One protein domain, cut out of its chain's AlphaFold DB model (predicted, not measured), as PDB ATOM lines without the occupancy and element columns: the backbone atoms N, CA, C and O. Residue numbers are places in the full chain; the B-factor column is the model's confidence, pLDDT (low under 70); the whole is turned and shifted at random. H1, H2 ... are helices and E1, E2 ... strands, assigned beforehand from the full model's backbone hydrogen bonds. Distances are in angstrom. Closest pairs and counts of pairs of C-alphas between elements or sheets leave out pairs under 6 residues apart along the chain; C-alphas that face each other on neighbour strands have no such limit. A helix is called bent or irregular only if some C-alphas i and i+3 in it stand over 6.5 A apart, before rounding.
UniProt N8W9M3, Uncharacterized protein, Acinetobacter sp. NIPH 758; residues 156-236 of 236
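Overview. This is residues 156 to 236 of the 236 residues of an uncharacterized protein of Acinetobacter sp. NIPH 758 (UniProt N8W9M3). A small twisted sheet of four strands has H3 over one face; E1 and E4 run side by side, and the hairpin of E3 and E2 turns sharply away from them. H1 and H2 make a loose corner before E1, and a tail without named elements sticks out with residues 225 to 236. The printed part has 81 residues with three named helices and four named strands, in the order H1 H2 E1 H3 E2 E3 E4; the mixed sheet runs E1 E4 E3 E2, and the class is mixed, helices and strands. The whole is loose, with a radius of gyration of the C-alphas of 15.2 A and spans of 48 by 37 by 21 A.

Along the chain. In the sheet, E1 is residues 179 to 182, 9.9 A from first to last C-alpha, and E4 is residues 214 to 218, 12.7 A, ending at C-alpha 218 (-4.117, 36.157, -13.816). E3, residues 206 to 211, is 14.4 A long, and E2, residues 197 to 200, is 9.5 A. H3 is residues 184 to 192, 12.4 A. H1, residues 160 to 168, is 12.5 A long and begins at C-alpha 160 (-10.168, 19.929, -17.253). H2, residues 171 to 176, is 10.5 A long and irregular: C-alphas 172 and 175 are 7.5 A apart.

Arrangement. The sheet is only just strongly twisted, its C-alphas lying up to 4.5 A off its best plane. E1 and E4 are parallel at 32 degrees, with N 180 and O 215 at 2.8 A. E4 and E3, a hairpin, are antiparallel at 111 degrees, with N 216 and O 209 at 2.8 A. E3 and E2, also a hairpin, are antiparallel at 156 degrees, with N 210 and O 197 at 2.8 A. E2 E3 E4 form a meander, each strand the antiparallel neighbour of the one before. E1, H3 and E2 form a split strand-helix-strand unit, two strands running the same way with E4 and E3 between them, and its crossover is right-handed. H3 is on the sheet at a height of 10.0 A, over E4 and only just over E3, on which 3 of its C-alphas fall; it runs slantwise to the strands, at 35 degrees to E4 on the local plane. The closest C-alphas of H3 and E4, those of Ser 184 and Val 218, are 6.0 A apart. H1 and H2 are not on the sheet. They are close but not clearly touching, the closest C-alphas being those of Ser 167 and Val 174 at 5.8 A, and about perpendicular at 78 degrees. Every O i to N i+4 pair is within hydrogen-bond range in H1 and H3; in H2 it is 0 of 2, beside 2 of 3 O i to N i+3 pairs.

Size, cuts and confidence. The C-alphas farthest apart, those of Asp 172 and Ile 236, are 51.2 A apart. Residues 168 to 173, of which 171 to 173 belong to H2, also stand free. The printed part has no cut, and the links between named elements are tight. Mean pLDDT of the printed part is 70.4; residue 156, residues 201 to 208 and residues 223 to 236 are under 70.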
ATOM      1  N   ALA A 156      -1.434  16.138  -9.661       63.78
ATOM      2  CA  ALA A 156      -1.138  17.399  -8.973       63.78
ATOM      3  C   ALA A 156      -1.262  18.626  -9.891       63.78
ATOM      4  O   ALA A 156      -1.106  19.766  -9.449       63.78
ATOM      5  N   VAL A 157      -1.457  18.397 -11.192       70.69
ATOM      6  CA  VAL A 157      -1.520  19.450 -12.200       70.69
ATOM      7  C   VAL A 157      -2.981  19.715 -12.511       70.69
ATOM      8  O   VAL A 157      -3.723  18.793 -12.824       70.69
ATOM      9  N   ILE A 158      -3.374  20.985 -12.447       74.88
ATOM     10  CA  ILE A 158      -4.717  21.402 -12.846       74.88
ATOM     11  C   ILE A 158      -4.982  21.035 -14.311       74.88
ATOM     12  O   ILE A 158      -4.179  21.331 -15.202       74.88
ATOM     13  N   ASP A 159      -6.119  20.396 -14.540       76.50
ATOM     14  CA  ASP A 159      -6.605  19.934 -15.832       76.50
ATOM     15  C   ASP A 159      -8.131  20.122 -15.914       76.50
ATOM     16  O   ASP A 159      -8.776  20.577 -14.966       76.50
ATOM     17  N   GLY A 160      -8.723  19.797 -17.065       76.19
ATOM     18  CA  GLY A 160     -10.168  19.929 -17.253       76.19
ATOM     19  C   GLY A 160     -10.988  19.043 -16.310       76.19
ATOM     20  O   GLY A 160     -12.043  19.472 -15.854       76.19
ATOM     21  N   HIS A 161     -10.507  17.842 -15.971       79.94
ATOM     22  CA  HIS A 161     -11.243  16.924 -15.100       79.94
ATOM     23  C   HIS A 161     -11.213  17.367 -13.636       79.94
ATOM     24  O   HIS A 161     -12.273  17.500 -13.030       79.94
ATOM     25  N   SER A 162     -10.036  17.701 -13.097       79.88
ATOM     26  CA  SER A 162      -9.922  18.202 -11.719       79.88
ATOM     27  C   SER A 162     -10.714  19.487 -11.486       79.88
ATOM     28  O   SER A 162     -11.218  19.710 -10.386       79.88
ATOM     29  N   PHE A 163     -10.872  20.331 -12.510       80.19
ATOM     30  CA  PHE A 163     -11.722  21.511 -12.403       80.19
ATOM     31  C   PHE A 163     -13.215  21.183 -12.352       80.19
ATOM     32  O   PHE A 163     -13.947  21.812 -11.586       80.19
ATOM     33  N   VAL A 164     -13.680  20.216 -13.145       82.50
ATOM     34  CA  VAL A 164     -15.076  19.761 -13.108       82.50
ATOM     35  C   VAL A 164     -15.378  19.155 -11.737       82.50
ATOM     36  O   VAL A 164     -16.342  19.568 -11.097       82.50
ATOM     37  N   ASP A 165     -14.506  18.285 -11.227       82.25
ATOM     38  CA  ASP A 165     -14.662  17.684  -9.898       82.25
ATOM     39  C   ASP A 165     -14.707  18.751  -8.792       82.25
ATOM     40  O   ASP A 165     -15.551  18.695  -7.894       82.25
ATOM     41  N   ALA A 166     -13.857  19.780  -8.881       80.75
ATOM     42  CA  ALA A 166     -13.877  20.906  -7.954       80.75
ATOM     43  C   ALA A 166     -15.156  21.755  -8.070       80.75
ATOM     44  O   ALA A 166     -15.699  22.189  -7.054       80.75
ATOM     45  N   SER A 167     -15.652  21.978  -9.288       79.00
ATOM     46  CA  SER A 167     -16.847  22.792  -9.545       79.00
ATOM     47  C   SER A 167     -18.112  22.121  -9.008       79.00
ATOM     48  O   SER A 167     -18.938  22.771  -8.368       79.00
ATOM     49  N   TYR A 168     -18.239  20.805  -9.198       82.94
ATOM     50  CA  TYR A 168     -19.407  20.039  -8.762       82.94
ATOM     51  C   TYR A 168     -19.382  19.636  -7.284       82.94
ATOM     52  O   TYR A 168     -20.406  19.184  -6.770       82.94
ATOM     53  N   LYS A 169     -18.289  19.877  -6.543       80.88
ATOM     54  CA  LYS A 169     -18.298  19.750  -5.072       80.88
ATOM     55  C   LYS A 169     -19.303  20.683  -4.392       80.88
ATOM     56  O   LYS A 169     -19.768  20.374  -3.301       80.88
ATOM     57  N   LEU A 170     -19.648  21.801  -5.032       72.62
ATOM     58  CA  LEU A 170     -20.667  22.734  -4.544       72.62
ATOM     59  C   LEU A 170     -22.103  22.310  -4.904       72.62
ATOM     60  O   LEU A 170     -23.047  23.010  -4.534       72.62
ATOM     61  N   GLY A 171     -22.277  21.186  -5.611       81.69
ATOM     62  CA  GLY A 171     -23.578  20.672  -6.033       81.69
ATOM     63  C   GLY A 171     -24.371  21.714  -6.822       81.69
ATOM     64  O   GLY A 171     -23.883  22.269  -7.807       81.69
ATOM     65  N   ASP A 172     -25.570  22.027  -6.337       78.94
ATOM     66  CA  ASP A 172     -26.517  22.957  -6.967       78.94
ATOM     67  C   ASP A 172     -26.019  24.415  -7.024       78.94
ATOM     68  O   ASP A 172     -26.594  25.250  -7.720       78.94
ATOM     69  N   ALA A 173     -24.946  24.754  -6.303       76.69
ATOM     70  CA  ALA A 173     -24.374  26.100  -6.287       76.69
ATOM     71  C   ALA A 173     -23.248  26.318  -7.321       76.69
ATOM     72  O   ALA A 173     -22.609  27.372  -7.299       76.69
ATOM     73  N   VAL A 174     -23.006  25.373  -8.238       74.19
ATOM     74  CA  VAL A 174     -21.937  25.461  -9.256       74.19
ATOM     75  C   VAL A 174     -22.041  26.705 -10.153       74.19
ATOM     76  O   VAL A 174     -21.029  27.304 -10.536       74.19
ATOM     77  N   ASP A 175     -23.261  27.162 -10.431       78.38
ATOM     78  CA  ASP A 175     -23.514  28.335 -11.275       78.38
ATOM     79  C   ASP A 175     -23.222  29.664 -10.570       78.38
ATOM     80  O   ASP A 175     -23.098  30.700 -11.219       78.38
ATOM     81  N   LYS A 176     -23.041  29.651  -9.242       80.56
ATOM     82  CA  LYS A 176     -22.654  30.849  -8.481       80.56
ATOM     83  C   LYS A 176     -21.161  31.167  -8.588       80.56
ATOM     84  O   LYS A 176     -20.745  32.260  -8.208       80.56
ATOM     85  N   LEU A 177     -20.340  30.245  -9.099       78.31
ATOM     86  CA  LEU A 177     -18.924  30.501  -9.357       78.31
ATOM     87  C   LEU A 177     -18.778  31.371 -10.605       78.31
ATOM     88  O   LEU A 177     -19.137  30.943 -11.693       78.31
ATOM     89  N   THR A 178     -18.218  32.572 -10.470       80.75
ATOM     90  CA  THR A 178     -18.139  33.548 -11.577       80.75
ATOM     91  C   THR A 178     -16.727  33.744 -12.125       80.75
ATOM     92  O   THR A 178     -16.549  34.069 -13.303       80.75
ATOM     93  N   ALA A 179     -15.701  33.538 -11.298       81.88
ATOM     94  CA  ALA A 179     -14.321  33.802 -11.673       81.88
ATOM     95  C   ALA A 179     -13.330  32.836 -11.019       81.88
ATOM     96  O   ALA A 179     -13.546  32.329  -9.921       81.88
ATOM     97  N   ILE A 180     -12.209  32.633 -11.707       82.12
ATOM     98  CA  ILE A 180     -11.073  31.826 -11.277       82.12
ATOM     99  C   ILE A 180      -9.858  32.738 -11.216       82.12
ATOM    100  O   ILE A 180      -9.530  33.418 -12.188       82.12
ATOM    101  N   SER A 181      -9.157  32.715 -10.090       81.88
ATOM    102  CA  SER A 181      -7.870  33.384  -9.954       81.88
ATOM    103  C   SER A 181      -6.729  32.382 -10.109       81.88
ATOM    104  O   SER A 181      -6.743  31.334  -9.466       81.88
ATOM    105  N   MET A 182      -5.736  32.685 -10.947       81.56
ATOM    106  CA  MET A 182      -4.617  31.779 -11.215       81.56
ATOM    107  C   MET A 182      -3.267  32.487 -11.324       81.56
ATOM    108  O   MET A 182      -3.173  33.643 -11.733       81.56
ATOM    109  N   HIS A 183      -2.204  31.750 -10.996       84.56
ATOM    110  CA  HIS A 183      -0.829  32.188 -11.213       84.56
ATOM    111  C   HIS A 183      -0.454  32.096 -12.706       84.56
ATOM    112  O   HIS A 183      -0.924  31.217 -13.431       84.56
ATOM    113  N   SER A 184       0.449  32.951 -13.194       81.31
ATOM    114  CA  SER A 184       0.856  32.945 -14.614       81.31
ATOM    115  C   SER A 184       1.412  31.599 -15.097       81.31
ATOM    116  O   SER A 184       1.172  31.189 -16.232       81.31
ATOM    117  N   ALA A 185       2.123  30.874 -14.231       81.44
ATOM    118  CA  ALA A 185       2.665  29.551 -14.546       81.44
ATOM    119  C   ALA A 185       1.575  28.492 -14.793       81.44
ATOM    120  O   ALA A 185       1.722  27.677 -15.705       81.44
ATOM    121  N   THR A 186       0.479  28.510 -14.025       79.50
ATOM    122  CA  THR A 186      -0.639  27.575 -14.228       79.50
ATOM    123  C   THR A 186      -1.442  27.960 -15.466       79.50
ATOM    124  O   THR A 186      -1.789  27.088 -16.260       79.50
ATOM    125  N   MET A 187      -1.608  29.262 -15.724       80.69
ATOM    126  CA  MET A 187      -2.192  29.758 -16.976       80.69
ATOM    127  C   MET A 187      -1.393  29.295 -18.203       80.69
ATOM    128  O   MET A 187      -1.967  28.844 -19.192       80.69
ATOM    129  N   ALA A 188      -0.061  29.339 -18.133       80.12
ATOM    130  CA  ALA A 188       0.797  28.855 -19.209       80.12
ATOM    131  C   ALA A 188       0.676  27.336 -19.429       80.12
ATOM    132  O   ALA A 188       0.766  26.884 -20.569       80.12
ATOM    133  N   ALA A 189       0.469  26.546 -18.370       81.81
ATOM    134  CA  ALA A 189       0.241  25.105 -18.485       81.81
ATOM    135  C   ALA A 189      -1.105  24.794 -19.166       81.81
ATOM    136  O   ALA A 189      -1.128  24.051 -20.145       81.81
ATOM    137  N   LEU A 190      -2.190  25.442 -18.730       79.06
ATOM    138  CA  LEU A 190      -3.525  25.291 -19.325       79.06
ATOM    139  C   LEU A 190      -3.579  25.791 -20.776       79.06
ATOM    140  O   LEU A 190      -4.195  25.165 -21.636       79.06
ATOM    141  N   SER A 191      -2.866  26.878 -21.088       78.19
ATOM    142  CA  SER A 191      -2.758  27.378 -22.462       78.19
ATOM    143  C   SER A 191      -2.051  26.390 -23.390       78.19
ATOM    144  O   SER A 191      -2.399  26.325 -24.565       78.19
ATOM    145  N   LYS A 192      -1.067  25.623 -22.896       78.50
ATOM    146  CA  LYS A 192      -0.392  24.577 -23.688       78.50
ATOM    147  C   LYS A 192      -1.296  23.375 -23.955       78.50
ATOM    148  O   LYS A 192      -1.107  22.700 -24.958       78.50
ATOM    149  N   GLN A 193      -2.261  23.124 -23.073       78.81
ATOM    150  CA  GLN A 193      -3.271  22.078 -23.233       78.81
ATOM    151  C   GLN A 193      -4.440  22.518 -24.131       78.81
ATOM    152  O   GLN A 193      -5.283  21.697 -24.471       78.81
ATOM    153  N   GLY A 194      -4.498  23.797 -24.530       75.06
ATOM    154  CA  GLY A 194      -5.557  24.327 -25.394       75.06
ATOM    155  C   GLY A 194      -6.906  24.527 -24.698       75.06
ATOM    156  O   GLY A 194      -7.903  24.716 -25.378       75.06
ATOM    157  N   LEU A 195      -6.947  24.507 -23.362       78.00
ATOM    158  CA  LEU A 195      -8.190  24.584 -22.581       78.00
ATOM    159  C   LEU A 195      -8.647  26.022 -22.268       78.00
ATOM    160  O   LEU A 195      -9.633  26.218 -21.564       78.00
ATOM    161  N   ILE A 196      -7.904  27.035 -22.725       79.81
ATOM    162  CA  ILE A 196      -8.227  28.445 -22.486       79.81
ATOM    163  C   ILE A 196      -8.864  29.035 -23.731       79.81
ATOM    164  O   ILE A 196      -8.239  29.092 -24.793       79.81
ATOM    165  N   GLU A 197     -10.049  29.594 -23.549       77.81
ATOM    166  CA  GLU A 197     -10.732  30.359 -24.574       77.81
ATOM    167  C   GLU A 197     -10.456  31.851 -24.374       77.81
ATOM    168  O   GLU A 197     -10.358  32.371 -23.259       77.81
ATOM    169  N   THR A 198     -10.248  32.564 -25.477       75.12
ATOM    170  CA  THR A 198     -10.081  34.018 -25.452       75.12
ATOM    171  C   THR A 198     -11.327  34.649 -26.030       75.12
ATOM    172  O   THR A 198     -11.547  34.542 -27.238       75.12
ATOM    173  N   VAL A 199     -12.099  35.334 -25.193       72.19
ATOM    174  CA  VAL A 199     -13.234  36.125 -25.660       72.19
ATOM    175  C   VAL A 199     -12.700  37.456 -26.178       72.19
ATOM    176  O   VAL A 199     -11.935  38.155 -25.501       72.19
ATOM    177  N   ARG A 200     -13.046  37.770 -27.426       70.62
ATOM    178  CA  ARG A 200     -12.610  38.971 -28.137       70.62
ATOM    179  C   ARG A 200     -13.821  39.808 -28.503       70.62
ATOM    180  O   ARG A 200     -14.877  39.254 -28.794       70.62
ATOM    181  N   ASP A 201     -13.637  41.117 -28.484       68.75
ATOM    182  CA  ASP A 201     -14.639  42.058 -28.973       68.75
ATOM    183  C   ASP A 201     -14.748  41.994 -30.509       68.75
ATOM    184  O   ASP A 201     -13.885  41.408 -31.173       68.75
ATOM    185  N   ALA A 202     -15.762  42.642 -31.080       63.38
ATOM    186  CA  ALA A 202     -15.939  42.805 -32.523       63.38
ATOM    187  C   ALA A 202     -14.704  43.434 -33.206       63.38
ATOM    188  O   ALA A 202     -14.409  43.114 -34.357       63.38
ATOM    189  N   ASP A 203     -13.929  44.239 -32.472       67.38
ATOM    190  CA  ASP A 203     -12.675  44.860 -32.920       67.38
ATOM    191  C   ASP A 203     -11.424  43.971 -32.730       67.38
ATOM    192  O   ASP A 203     -10.291  44.395 -32.963       67.38
ATOM    193  N   GLY A 204     -11.586  42.725 -32.272       57.00
ATOM    194  CA  GLY A 204     -10.490  41.767 -32.081       57.00
ATOM    195  C   GLY A 204      -9.625  42.006 -30.834       57.00
ATOM    196  O   GLY A 204      -8.668  41.250 -30.605       57.00
ATOM    197  N   VAL A 205      -9.970  43.007 -30.013       68.25
ATOM    198  CA  VAL A 205      -9.350  43.282 -28.707       68.25
ATOM    199  C   VAL A 205      -9.718  42.173 -27.724       68.25
ATOM    200  O   VAL A 205     -10.867  41.744 -27.633       68.25
ATOM    201  N   LEU A 206      -8.721  41.671 -26.997       63.25
ATOM    202  CA  LEU A 206      -8.890  40.576 -26.046       63.25
ATOM    203  C   LEU A 206      -9.499  41.126 -24.749       63.25
ATOM    204  O   LEU A 206      -8.818  41.826 -24.004       63.25
ATOM    205  N   LEU A 207     -10.773  40.815 -24.502       63.88
ATOM    206  CA  LEU A 207     -11.534  41.328 -23.360       63.88
ATOM    207  C   LEU A 207     -11.183  40.562 -22.082       63.88
ATOM    208  O   LEU A 207     -10.808  41.149 -21.069       63.88
ATOM    209  N   TYR A 208     -11.280  39.235 -22.131       69.06
ATOM    210  CA  TYR A 208     -10.958  38.359 -21.011       69.06
ATOM    211  C   TYR A 208     -10.669  36.934 -21.494       69.06
ATOM    212  O   TYR A 208     -11.053  36.518 -22.590       69.06
ATOM    213  N   LYS A 209      -9.940  36.185 -20.666       77.75
ATOM    214  CA  LYS A 209      -9.717  34.750 -20.855       77.75
ATOM    215  C   LYS A 209     -10.773  33.997 -20.062       77.75
ATOM    216  O   LYS A 209     -11.038  34.359 -18.915       77.75
ATOM    217  N   THR A 210     -11.355  32.972 -20.660       79.25
ATOM    218  CA  THR A 210     -12.283  32.064 -19.996       79.25
ATOM    219  C   THR A 210     -11.683  30.673 -19.909       79.25
ATOM    220  O   THR A 210     -10.881  30.248 -20.743       79.25
ATOM    221  N   PHE A 211     -12.055  29.972 -18.850       77.19
ATOM    222  CA  PHE A 211     -11.804  28.553 -18.681       77.19
ATOM    223  C   PHE A 211     -13.129  27.928 -18.258       77.19
ATOM    224  O   PHE A 211     -13.648  28.293 -17.204       77.19
ATOM    225  N   MET A 212     -13.700  27.076 -19.115       76.44
ATOM    226  CA  MET A 212     -15.011  26.439 -18.903       76.44
ATOM    227  C   MET A 212     -16.099  27.444 -18.471       76.44
ATOM    228  O   MET A 212     -16.673  27.343 -17.389       76.44
ATOM    229  N   ASP A 213     -16.316  28.481 -19.289       77.31
ATOM    230  CA  ASP A 213     -17.278  29.578 -19.062       77.31
ATOM    231  C   ASP A 213     -17.052  30.444 -17.814       77.31
ATOM    232  O   ASP A 213     -17.881  31.290 -17.475       77.31
ATOM    233  N   ARG A 214     -15.919  30.294 -17.121       80.81
ATOM    234  CA  ARG A 214     -15.562  31.134 -15.968       80.81
ATOM    235  C   ARG A 214     -14.467  32.128 -16.323       80.81
ATOM    236  O   ARG A 214     -13.513  31.797 -17.028       80.81
ATOM    237  N   ARG A 215     -14.581  33.359 -15.815       82.44
ATOM    238  CA  ARG A 215     -13.604  34.427 -16.077       82.44
ATOM    239  C   ARG A 215     -12.286  34.134 -15.366       82.44
ATOM    240  O   ARG A 215     -12.263  33.984 -14.150       82.44
ATOM    241  N   VAL A 216     -11.181  34.137 -16.100       83.06
ATOM    242  CA  VAL A 216      -9.840  33.921 -15.555       83.06
ATOM    243  C   VAL A 216      -9.162  35.253 -15.243       83.06
ATOM    244  O   VAL A 216      -8.985  36.094 -16.124       83.06
ATOM    245  N   ILE A 217      -8.722  35.416 -13.997       83.75
ATOM    246  CA  ILE A 217      -7.900  36.534 -13.531       83.75
ATOM    247  C   ILE A 217      -6.502  36.001 -13.254       83.75
ATOM    248  O   ILE A 217      -6.321  35.048 -12.497       83.75
ATOM    249  N   VAL A 218      -5.508  36.602 -13.900       81.06
ATOM    250  CA  VAL A 218      -4.117  36.157 -13.816       81.06
ATOM    251  C   VAL A 218      -3.335  37.119 -12.953       81.06
ATOM    252  O   VAL A 218      -3.325  38.320 -13.227       81.06
ATOM    253  N   ASP A 219      -2.652  36.579 -11.950       80.56
ATOM    254  CA  ASP A 219      -1.858  37.374 -11.029       80.56
ATOM    255  C   ASP A 219      -0.653  36.590 -10.484       80.56
ATOM    256  O   ASP A 219      -0.769  35.429 -10.087       80.56
ATOM    257  N   ASP A 220       0.519  37.226 -10.464       75.81
ATOM    258  CA  ASP A 220       1.768  36.615  -9.987       75.81
ATOM    259  C   ASP A 220       1.886  36.610  -8.449       75.81
ATOM    260  O   ASP A 220       2.708  35.881  -7.898       75.81
ATOM    261  N   GLY A 221       1.042  37.363  -7.738       71.56
ATOM    262  CA  GLY A 221       0.954  37.397  -6.274       71.56
ATOM    263  C   GLY A 221       0.182  36.226  -5.652       71.56
ATOM    264  O   GLY A 221      -0.041  36.203  -4.439       71.56
ATOM    265  N   MET A 222      -0.247  35.252  -6.459       76.12
ATOM    266  CA  MET A 222      -0.942  34.049  -5.991       76.12
ATOM    267  C   MET A 222       0.004  33.100  -5.237       76.12
ATOM    268  O   MET A 222       1.192  33.014  -5.560       76.12
ATOM    269  N   PRO A 223      -0.492  32.355  -4.230       69.56
ATOM    270  CA  PRO A 223       0.349  31.444  -3.470       69.56
ATOM    271  C   PRO A 223       0.910  30.331  -4.352       69.56
ATOM    272  O   PRO A 223       0.172  29.604  -5.010       69.56
ATOM    273  N   VAL A 224       2.229  30.172  -4.303       65.94
ATOM    274  CA  VAL A 224       2.948  29.068  -4.936       65.94
ATOM    275  C   VAL A 224       3.586  28.205  -3.852       65.94
ATOM    276  O   VAL A 224       4.409  28.681  -3.067       65.94
ATOM    277  N   ILE A 225       3.233  26.920  -3.807       52.12
ATOM    278  CA  ILE A 225       4.051  25.928  -3.103       52.12
ATOM    279  C   ILE A 225       5.300  25.739  -3.963       52.12
ATOM    280  O   ILE A 225       5.255  25.236  -5.084       52.12
ATOM    281  N   ARG A 226       6.412  26.294  -3.487       32.59
ATOM    282  CA  ARG A 226       7.665  26.397  -4.237       32.59
ATOM    283  C   ARG A 226       8.203  25.003  -4.582       32.59
ATOM    284  O   ARG A 226       8.796  24.349  -3.732       32.59
ATOM    285  N   LEU A 227       8.153  24.626  -5.859       27.72
ATOM    286  CA  LEU A 227       9.264  23.893  -6.462       27.72
ATOM    287  C   LEU A 227      10.325  24.944  -6.808       27.72
ATOM    288  O   LEU A 227      10.133  25.766  -7.705       27.72
ATOM    289  N   ILE A 228      11.408  24.993  -6.029       26.14
ATOM    290  CA  ILE A 228      12.515  25.935  -6.230       26.14
ATOM    291  C   ILE A 228      13.213  25.578  -7.545       26.14
ATOM    292  O   ILE A 228      14.137  24.773  -7.581       26.14
ATOM    293  N   ILE A 229      12.781  26.201  -8.638       30.86
ATOM    294  CA  ILE A 229      13.595  26.366  -9.838       30.86
ATOM    295  C   ILE A 229      14.010  27.833  -9.858       30.86
ATOM    296  O   ILE A 229      13.186  28.739  -9.987       30.86
ATOM    297  N   CYS A 230      15.304  28.050  -9.632       27.23
ATOM    298  CA  CYS A 230      15.977  29.341  -9.560       27.23
ATOM    299  C   CYS A 230      15.624  30.233 -10.767       27.23
ATOM    300  O   CYS A 230      16.177  30.084 -11.858       27.23
ATOM    301  N   LYS A 231      14.701  31.183 -10.578       31.59
ATOM    302  CA  LYS A 231      14.507  32.315 -11.491       31.59
ATOM    303  C   LYS A 231      15.576  33.342 -11.110       31.59
ATOM    304  O   LYS A 231      15.534  33.869 -10.000       31.59
ATOM    305  N   ARG A 232      16.569  33.561 -11.986       30.02
ATOM    306  CA  ARG A 232      17.629  34.567 -11.778       30.02
ATOM    307  C   ARG A 232      17.008  35.902 -11.332       30.02
ATOM    308  O   ARG A 232      16.014  36.309 -11.939       30.02
ATOM    309  N   PRO A 233      17.583  36.590 -10.330       35.50
ATOM    310  CA  PRO A 233      17.163  37.942  -9.987       35.50
ATOM    311  C   PRO A 233      17.358  38.849 -11.209       35.50
ATOM    312  O   PRO A 233      18.411  38.816 -11.850       35.50
ATOM    313  N   LYS A 234      16.321  39.616 -11.568       34.22
ATOM    314  CA  LYS A 234      16.450  40.686 -12.562       34.22
ATOM    315  C   LYS A 234      17.369  41.764 -11.965       34.22
ATOM    316  O   LYS A 234      17.127  42.151 -10.821       34.22
ATOM    317  N   PRO A 235      18.420  42.193 -12.682       39.78
ATOM    318  CA  PRO A 235      19.330  43.219 -12.196       39.78
ATOM    319  C   PRO A 235      18.611  44.567 -12.078       39.78
ATOM    320  O   PRO A 235      17.735  44.875 -12.891       39.78
ATOM    321  N   ILE A 236      18.988  45.296 -11.024       41.16
ATOM    322  CA  ILE A 236      18.720  46.722 -10.792       41.16
ATOM    323  C   ILE A 236      19.343  47.539 -11.924       41.16
ATOM    324  O   ILE A 236      20.460  47.161 -12.348       41.16
TER     325      ILE A 236